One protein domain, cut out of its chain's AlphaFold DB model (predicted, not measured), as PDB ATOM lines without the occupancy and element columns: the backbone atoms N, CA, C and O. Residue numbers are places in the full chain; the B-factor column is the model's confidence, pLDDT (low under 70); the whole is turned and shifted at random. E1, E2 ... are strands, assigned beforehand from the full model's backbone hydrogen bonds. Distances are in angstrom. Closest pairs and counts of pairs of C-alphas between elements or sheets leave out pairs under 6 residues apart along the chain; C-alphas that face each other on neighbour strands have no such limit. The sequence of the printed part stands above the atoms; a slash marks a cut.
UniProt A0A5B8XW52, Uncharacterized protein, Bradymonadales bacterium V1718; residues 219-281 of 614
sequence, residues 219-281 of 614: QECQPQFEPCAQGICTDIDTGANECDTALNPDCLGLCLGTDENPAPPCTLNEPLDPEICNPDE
ATOM      1  N   GLN A 219     -25.396 -21.719 -38.872       74.56
ATOM      2  CA  GLN A 219     -26.486 -22.699 -38.831       74.56
ATOM      3  C   GLN A 219     -25.985 -24.126 -39.112       74.56
ATOM      4  O   GLN A 219     -26.486 -25.085 -38.530       74.56
ATOM      5  N   GLU A 220     -24.964 -24.259 -39.956       75.19
ATOM      6  CA  GLU A 220     -24.307 -25.519 -40.303       75.19
ATOM      7  C   GLU A 220     -23.478 -26.106 -39.145       75.19
ATOM      8  O   GLU A 220     -23.183 -27.298 -39.142       75.19
ATOM      9  N   CYS A 221     -23.122 -25.281 -38.158       78.44
ATOM     10  CA  CYS A 221     -22.305 -25.632 -36.996       78.44
ATOM     11  C   CYS A 221     -23.116 -25.778 -35.704       78.44
ATOM     12  O   CYS A 221     -22.563 -26.164 -34.673       78.44
ATOM     13  N   GLN A 222     -24.411 -25.445 -35.726       70.56
ATOM     14  CA  GLN A 222     -25.265 -25.610 -34.556       70.56
ATOM     15  C   GLN A 222     -25.460 -27.101 -34.254       70.56
ATOM     16  O   GLN A 222     -25.698 -27.888 -35.177       70.56
ATOM     17  N   PRO A 223     -25.386 -27.509 -32.972       62.00
ATOM     18  CA  PRO A 223     -25.696 -28.875 -32.588       62.00
ATOM     19  C   PRO A 223     -27.137 -29.176 -33.008       62.00
ATOM     20  O   PRO A 223     -28.079 -28.548 -32.526       62.00
ATOM     21  N   GLN A 224     -27.306 -30.116 -33.937       62.09
ATOM     22  CA  GLN A 224     -28.627 -30.579 -34.352       62.09
ATOM     23  C   GLN A 224     -29.317 -31.172 -33.112       62.09
ATOM     24  O   GLN A 224     -28.804 -32.116 -32.505       62.09
ATOM     25  N   PHE A 225     -30.422 -30.551 -32.686       52.25
ATOM     26  CA  PHE A 225     -31.130 -30.906 -31.453       52.25
ATOM     27  C   PHE A 225     -31.595 -32.372 -31.488       52.25
ATOM     28  O   PHE A 225     -31.961 -32.894 -32.539       52.25
ATOM     29  N   GLU A 226     -31.539 -33.019 -30.322       60.75
ATOM     30  CA  GLU A 226     -31.444 -34.471 -30.129       60.75
ATOM     31  C   GLU A 226     -32.334 -35.344 -31.038       60.75
ATOM     32  O   GLU A 226     -33.565 -35.282 -30.964       60.75
ATOM     33  N   PRO A 227     -31.744 -36.294 -31.786       65.19
ATOM     34  CA  PRO A 227     -32.504 -37.296 -32.525       65.19
ATOM     35  C   PRO A 227     -33.072 -38.409 -31.610       65.19
ATOM     36  O   PRO A 227     -33.751 -39.312 -32.100       65.19
ATOM     37  N   CYS A 228     -32.831 -38.345 -30.287       69.31
ATOM     38  CA  CYS A 228     -33.296 -39.296 -29.271       69.31
ATOM     39  C   CYS A 228     -33.720 -38.582 -27.974       69.31
ATOM     40  O   CYS A 228     -32.876 -38.059 -27.264       69.31
ATOM     41  N   ALA A 229     -35.005 -38.641 -27.608       66.31
ATOM     42  CA  ALA A 229     -35.545 -37.939 -26.432       66.31
ATOM     43  C   ALA A 229     -34.953 -38.377 -25.071       66.31
ATOM     44  O   ALA A 229     -35.052 -37.634 -24.098       66.31
ATOM     45  N   GLN A 230     -34.400 -39.596 -24.976       64.94
ATOM     46  CA  GLN A 230     -33.725 -40.144 -23.787       64.94
ATOM     47  C   GLN A 230     -32.693 -41.212 -24.201       64.94
ATOM     48  O   GLN A 230     -32.942 -42.405 -24.060       64.94
ATOM     49  N   GLY A 231     -31.548 -40.829 -24.764       72.88
ATOM     50  CA  GLY A 231     -30.509 -41.796 -25.140       72.88
ATOM     51  C   GLY A 231     -29.510 -41.253 -26.151       72.88
ATOM     52  O   GLY A 231     -29.595 -40.104 -26.564       72.88
ATOM     53  N   ILE A 232     -28.563 -42.093 -26.565       79.88
ATOM     54  CA  ILE A 232     -27.533 -41.726 -27.542       79.88
ATOM     55  C   ILE A 232     -27.871 -42.383 -28.879       79.88
ATOM     56  O   ILE A 232     -28.001 -43.609 -28.954       79.88
ATOM     57  N   CYS A 233     -27.994 -41.581 -29.939       85.62
ATOM     58  CA  CYS A 233     -28.112 -42.111 -31.292       85.62
ATOM     59  C   CYS A 233     -26.794 -42.771 -31.684       85.62
ATOM     60  O   CYS A 233     -25.766 -42.106 -31.764       85.62
ATOM     61  N   THR A 234     -26.825 -44.085 -31.874       88.00
ATOM     62  CA  THR A 234     -25.636 -44.877 -32.184       88.00
ATOM     63  C   THR A 234     -25.850 -45.621 -33.491       88.00
ATOM     64  O   THR A 234     -26.889 -46.251 -33.705       88.00
ATOM     65  N   ASP A 235     -24.847 -45.570 -34.356       88.12
ATOM     66  CA  ASP A 235     -24.768 -46.392 -35.551       88.12
ATOM     67  C   ASP A 235     -24.711 -47.878 -35.160       88.12
ATOM     68  O   ASP A 235     -23.868 -48.292 -34.358       88.12
ATOM     69  N   ILE A 236     -25.611 -48.696 -35.706       83.62
ATOM     70  CA  ILE A 236     -25.686 -50.119 -35.346       83.62
ATOM     71  C   ILE A 236     -24.492 -50.931 -35.869       83.62
ATOM     72  O   ILE A 236     -24.150 -51.963 -35.287       83.62
ATOM     73  N   ASP A 237     -23.861 -50.470 -36.946       82.81
ATOM     74  CA  ASP A 237     -22.782 -51.168 -37.630       82.81
ATOM     75  C   ASP A 237     -21.410 -50.752 -37.086       82.81
ATOM     76  O   ASP A 237     -20.529 -51.598 -36.909       82.81
ATOM     77  N   THR A 238     -21.221 -49.463 -36.790       84.69
ATOM     78  CA  THR A 238     -19.926 -48.914 -36.353       84.69
ATOM     79  C   THR A 238     -19.844 -48.648 -34.851       84.69
ATOM     80  O   THR A 238     -18.742 -48.611 -34.300       84.69
ATOM     81  N   GLY A 239     -20.980 -48.491 -34.168       84.75
ATOM     82  CA  GLY A 239     -21.019 -48.057 -32.771       84.75
ATOM     83  C   GLY A 239     -20.625 -46.588 -32.573       84.75
ATOM     84  O   GLY A 239     -20.379 -46.184 -31.437       84.75
ATOM     85  N   ALA A 240     -20.508 -45.814 -33.655       84.81
ATOM     86  CA  ALA A 240     -20.204 -44.392 -33.608       84.81
ATOM     87  C   ALA A 240     -21.467 -43.562 -33.338       84.81
ATOM     88  O   ALA A 240     -22.579 -43.969 -33.669       84.81
ATOM     89  N   ASN A 241     -21.270 -42.375 -32.764       83.75
ATOM     90  CA  ASN A 241     -22.339 -41.397 -32.518       83.75
ATOM     91  C   ASN A 241     -22.331 -40.260 -33.558       83.75
ATOM     92  O   ASN A 241     -23.115 -39.321 -33.464       83.75
ATOM     93  N   GLU A 242     -21.432 -40.352 -34.536       83.38
ATOM     94  CA  GLU A 242     -21.284 -39.441 -35.668       83.38
ATOM     95  C   GLU A 242     -21.404 -40.252 -36.959       83.38
ATOM     96  O   GLU A 242     -21.007 -41.420 -37.012       83.38
ATOM     97  N   CYS A 243     -21.967 -39.637 -37.995       85.38
ATOM     98  CA  CYS A 243     -22.157 -40.269 -39.286       85.38
ATOM     99  C   CYS A 243     -20.853 -40.278 -40.085       85.38
ATOM    100  O   CYS A 243     -20.348 -39.236 -40.494       85.38
ATOM    101  N   ASP A 244     -20.352 -41.468 -40.400       86.62
ATOM    102  CA  ASP A 244     -19.408 -41.643 -41.499       86.62
ATOM    103  C   ASP A 244     -20.204 -41.972 -42.766       86.62
ATOM    104  O   ASP A 244     -20.582 -43.124 -42.991       86.62
ATOM    105  N   THR A 245     -20.459 -40.969 -43.609       83.69
ATOM    106  CA  THR A 245     -21.245 -41.130 -44.846       83.69
ATOM    107  C   THR A 245     -20.617 -42.112 -45.842       83.69
ATOM    108  O   THR A 245     -21.305 -42.607 -46.739       83.69
ATOM    109  N   ALA A 246     -19.331 -42.460 -45.686       85.31
ATOM    110  CA  ALA A 246     -18.692 -43.499 -46.488       85.31
ATOM    111  C   ALA A 246     -19.108 -44.918 -46.060       85.31
ATOM    112  O   ALA A 246     -19.073 -45.837 -46.884       85.31
ATOM    113  N   LEU A 247     -19.492 -45.102 -44.794       85.38
ATOM    114  CA  LEU A 247     -19.906 -46.384 -44.217       85.38
ATOM    115  C   LEU A 247     -21.427 -46.486 -44.031       85.38
ATOM    116  O   LEU A 247     -21.979 -47.566 -44.231       85.38
ATOM    117  N   ASN A 248     -22.097 -45.374 -43.724       85.75
ATOM    118  CA  ASN A 248     -23.541 -45.262 -43.516       85.75
ATOM    119  C   ASN A 248     -24.103 -44.069 -44.324       85.75
ATOM    120  O   ASN A 248     -24.235 -42.968 -43.795       85.75
ATOM    121  N   PRO A 249     -24.433 -44.260 -45.617       87.19
ATOM    122  CA  PRO A 249     -24.822 -43.168 -46.518       87.19
ATOM    123  C   PRO A 249     -26.124 -42.456 -46.142       87.19
ATOM    124  O   PRO A 249     -26.336 -41.320 -46.550       87.19
ATOM    125  N   ASP A 250     -27.000 -43.143 -45.407       85.69
ATOM    126  CA  ASP A 250     -28.294 -42.614 -44.973       85.69
ATOM    127  C   ASP A 250     -28.231 -42.055 -43.535       85.69
ATOM    128  O   ASP A 250     -29.249 -41.601 -43.011       85.69
ATOM    129  N   CYS A 251     -27.058 -42.110 -42.884       87.44
ATOM    130  CA  CYS A 251     -26.818 -41.696 -41.499       87.44
ATOM    131  C   CYS A 251     -27.849 -42.249 -40.500       87.44
ATOM    132  O   CYS A 251     -28.251 -41.561 -39.566       87.44
ATOM    133  N   LEU A 252     -28.309 -43.490 -40.681       88.81
ATOM    134  CA  LEU A 252     -29.335 -44.087 -39.820       88.81
ATOM    135  C   LEU A 252     -28.715 -44.760 -38.589       88.81
ATOM    136  O   LEU A 252     -27.829 -45.602 -38.720       88.81
ATOM    137  N   GLY A 253     -29.228 -44.442 -37.401       88.62
ATOM    138  CA  GLY A 253     -28.846 -45.050 -36.125       88.62
ATOM    139  C   GLY A 253     -30.046 -45.549 -35.312       88.62
ATOM    140  O   GLY A 253     -31.203 -45.453 -35.733       88.62
ATOM    141  N   LEU A 254     -29.770 -46.077 -34.118       89.88
ATOM    142  CA  LEU A 254     -30.775 -46.412 -33.102       89.88
ATOM    143  C   LEU A 254     -30.493 -45.666 -31.794       89.88
ATOM    144  O   LEU A 254     -29.340 -45.521 -31.389       89.88
ATOM    145  N   CYS A 255     -31.553 -45.254 -31.102       88.12
ATOM    146  CA  CYS A 255     -31.450 -44.634 -29.784       88.12
ATOM    147  C   CYS A 255     -31.115 -45.674 -28.710       88.12
ATOM    148  O   CYS A 255     -31.993 -46.381 -28.219       88.12
ATOM    149  N   LEU A 256     -29.843 -45.780 -28.330       82.69
ATOM    150  CA  LEU A 256     -29.400 -46.686 -27.272       82.69
ATOM    151  C   LEU A 256     -29.492 -46.010 -25.897       82.69
ATOM    152  O   LEU A 256     -29.220 -44.820 -25.752       82.69
ATOM    153  N   GLY A 257     -29.850 -46.789 -24.870       74.25
ATOM    154  CA  GLY A 257     -30.012 -46.291 -23.496       74.25
ATOM    155  C   GLY A 257     -31.422 -45.811 -23.145       74.25
ATOM    156  O   GLY A 257     -31.620 -45.342 -22.028       74.25
ATOM    157  N   THR A 258     -32.392 -45.970 -24.053       70.62
ATOM    158  CA  THR A 258     -33.818 -45.800 -23.754       70.62
ATOM    159  C   THR A 258     -34.354 -47.043 -23.022       70.62
ATOM    160  O   THR A 258     -33.904 -48.167 -23.262       70.62
ATOM    161  N   ASP A 259     -35.370 -46.872 -22.170       76.44
ATOM    162  CA  ASP A 259     -36.137 -47.998 -21.601       76.44
ATOM    163  C   ASP A 259     -37.101 -48.637 -22.634       76.44
ATOM    164  O   ASP A 259     -37.836 -49.584 -22.330       76.44
ATOM    165  N   GLU A 260     -37.111 -48.131 -23.873       72.62
ATOM    166  CA  GLU A 260     -37.989 -48.566 -24.958       72.62
ATOM    167  C   GLU A 260     -37.382 -49.728 -25.757       72.62
ATOM    168  O   GLU A 260     -36.233 -49.694 -26.196       72.62
ATOM    169  N   ASN A 261     -38.177 -50.776 -25.988       78.31
ATOM    170  CA  ASN A 261     -37.779 -51.925 -26.800       78.31
ATOM    171  C   ASN A 261     -38.867 -52.247 -27.847       78.31
ATOM    172  O   ASN A 261     -39.981 -52.611 -27.451       78.31
ATOM    173  N   PRO A 262     -38.567 -52.176 -29.161       76.56
ATOM    174  CA  PRO A 262     -37.262 -51.859 -29.756       76.56
ATOM    175  C   PRO A 262     -36.910 -50.368 -29.663       76.56
ATOM    176  O   PRO A 262     -37.802 -49.523 -29.675       76.56
ATOM    177  N   ALA A 263     -35.611 -50.072 -29.610       82.44
ATOM    178  CA  ALA A 263     -35.095 -48.707 -29.651       82.44
ATOM    179  C   ALA A 263     -35.602 -47.964 -30.907       82.44
ATOM    180  O   ALA A 263     -35.567 -48.546 -31.999       82.44
ATOM    181  N   PRO A 264     -36.067 -46.707 -30.784       86.12
ATOM    182  CA  PRO A 264     -36.509 -45.926 -31.932       86.12
ATOM    183  C   PRO A 264     -35.335 -45.585 -32.872       86.12
ATOM    184  O   PRO A 264     -34.195 -45.453 -32.413       86.12
ATOM    185  N   PRO A 265     -35.594 -45.467 -34.189       87.50
ATOM    186  CA  PRO A 265     -34.593 -45.029 -35.150       87.50
ATOM    187  C   PRO A 265     -34.281 -43.544 -34.976       87.50
ATOM    188  O   PRO A 265     -35.145 -42.759 -34.586       87.50
ATOM    189  N   CYS A 266     -33.057 -43.173 -35.319       86.75
ATOM    190  CA  CYS A 266     -32.551 -41.813 -35.242       86.75
ATOM    191  C   CYS A 266     -31.642 -41.519 -36.440       86.75
ATOM    192  O   CYS A 266     -31.213 -42.441 -37.138       86.75
ATOM    193  N   THR A 267     -31.349 -40.242 -36.672       86.94
ATOM    194  CA  THR A 267     -30.369 -39.813 -37.677       86.94
ATOM    195  C   THR A 267     -29.102 -39.364 -36.958       86.94
ATOM    196  O   THR A 267     -29.177 -38.570 -36.024       86.94
ATOM    197  N   LEU A 268     -27.955 -39.905 -37.359       83.06
ATOM    198  CA  LEU A 268     -26.633 -39.547 -36.849       83.06
ATOM    199  C   LEU A 268     -26.213 -38.181 -37.394       83.06
ATOM    200  O   LEU A 268     -26.476 -37.866 -38.554       83.06
ATOM    201  N   ASN A 269     -25.514 -37.399 -36.573       80.94
ATOM    202  CA  ASN A 269     -24.989 -36.102 -36.989       80.94
ATOM    203  C   ASN A 269     -23.795 -36.289 -37.925       80.94
ATOM    204  O   ASN A 269     -22.883 -37.054 -37.613       80.94
ATOM    205  N   GLU A 270     -23.779 -35.581 -39.052       78.50
ATOM    206  CA  GLU A 270     -22.580 -35.492 -39.885       78.50
ATOM    207  C   GLU A 270     -21.464 -34.738 -39.137       78.50
ATOM    208  O   GLU A 270     -21.755 -33.825 -38.355       78.50
ATOM    209  N   PRO A 271     -20.186 -35.109 -39.341       75.12
ATOM    210  CA  PRO A 271     -19.064 -34.390 -38.759       75.12
ATOM    211  C   PRO A 271     -19.040 -32.951 -39.279       75.12
ATOM    212  O   PRO A 271     -19.158 -32.708 -40.480       75.12
ATOM    213  N   LEU A 272     -18.871 -32.002 -38.359       78.44
ATOM    214  CA  LEU A 272     -18.802 -30.579 -38.682       78.44
ATOM    215  C   LEU A 272     -17.588 -30.283 -39.574       78.44
ATOM    216  O   LEU A 272     -16.493 -30.796 -39.327       78.44
ATOM    217  N   ASP A 273     -17.768 -29.431 -40.585       79.56
ATOM    218  CA  ASP A 273     -16.670 -28.979 -41.442       79.56
ATOM    219  C   ASP A 273     -15.737 -28.054 -40.638       79.56
ATOM    220  O   ASP A 273     -16.167 -26.977 -40.221       79.56
ATOM    221  N   PRO A 274     -14.464 -28.424 -40.411       76.75
ATOM    222  CA  PRO A 274     -13.545 -27.629 -39.605       76.75
ATOM    223  C   PRO A 274     -13.149 -26.289 -40.247       76.75
ATOM    224  O   PRO A 274     -12.667 -25.418 -39.527       76.75
ATOM    225  N   GLU A 275     -13.328 -26.099 -41.562       78.62
ATOM    226  CA  GLU A 275     -13.100 -24.800 -42.217       78.62
ATOM    227  C   GLU A 275     -14.278 -23.834 -42.010       78.62
ATOM    228  O   GLU A 275     -14.075 -22.624 -41.973       78.62
ATOM    229  N   ILE A 276     -15.501 -24.348 -41.845       74.81
ATOM    230  CA  ILE A 276     -16.719 -23.542 -41.630       74.81
ATOM    231  C   ILE A 276     -16.997 -23.365 -40.128       74.81
ATOM    232  O   ILE A 276     -17.424 -22.304 -39.672       74.81
ATOM    233  N   CYS A 277     -16.714 -24.393 -39.332       80.69
ATOM    234  CA  CYS A 277     -16.994 -24.460 -37.904       80.69
ATOM    235  C   CYS A 277     -15.748 -24.185 -37.058       80.69
ATOM    236  O   CYS A 277     -15.444 -24.941 -36.137       80.69
ATOM    237  N   ASN A 278     -15.044 -23.090 -37.366       81.06
ATOM    238  CA  ASN A 278     -13.933 -22.575 -36.566       81.06
ATOM    239  C   ASN A 278     -14.430 -21.523 -35.546       81.06
ATOM    240  O   ASN A 278     -14.757 -20.408 -35.962       81.06
ATOM    241  N   PRO A 279     -14.456 -21.822 -34.230       73.38
ATOM    242  CA  PRO A 279     -14.952 -20.900 -33.207       73.38
ATOM    243  C   PRO A 279     -14.239 -19.547 -33.158       73.38
ATOM    244  O   PRO A 279     -14.864 -18.543 -32.820       73.38
ATOM    245  N   ASP A 280     -12.957 -19.507 -33.528       72.38
ATOM    246  CA  ASP A 280     -12.147 -18.284 -33.510       72.38
ATOM    247  C   ASP A 280     -12.556 -17.286 -34.612       72.38
ATOM    248  O   ASP A 280     -12.210 -16.107 -34.547       72.38
ATOM    249  N   GLU A 281     -13.300 -17.743 -35.626       75.69
ATOM    250  CA  GLU A 281     -13.765 -16.931 -36.759       75.69
ATOM    251  C   GLU A 281     -15.257 -16.571 -36.675       75.69
ATOM    252  O   GLU A 281     -15.779 -15.857 -37.537       75.69
TER     253      GLU A 281
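AT A GLANCE: This is residues 219 to 281 of the 614 residues of an uncharacterized protein of Bradymonadales bacterium V1718 (UniProt A0A5B8XW52). Little regular structure: a small sheet of three short strands among loops, with residues 219 to 227 and 268 to 281 reaching away towards the same end. The 63 printed residues, all strand in class, have no named helix; E1, E2 and E3, 11 residues, form an antiparallel sheet in that order. The whole is elongated, 43 by 24 by 14 A, and only just loose, close to compact, with a radius of gyration of the C-alphas of 13.0 A.

HOW THE PARTS SIT: Start at inner strand E2, residues 252 to 256; E1, residues 232 to 234, and E3, residues 265 to 267, complete a meander, each strand the antiparallel neighbour of the one before. In hairpin E1 and E2, N 232 and O 256 are within hydrogen-bond range at 2.9 A; in hairpin E2 and E3, N 253 and O 266 at 2.8 A.

IN THESE COORDINATES: Find C-alpha 232 at (-27.533, -41.726, -27.542), where E1 begins. E2 spans 12.8 A from first to last C-alpha; E3 ends at C-alpha 267, (-30.369, -39.813, -37.677).

THE WHOLE: The printed part has no cut; E1 to E2 is a long link. Residues 223 to 230 have pLDDT under 70.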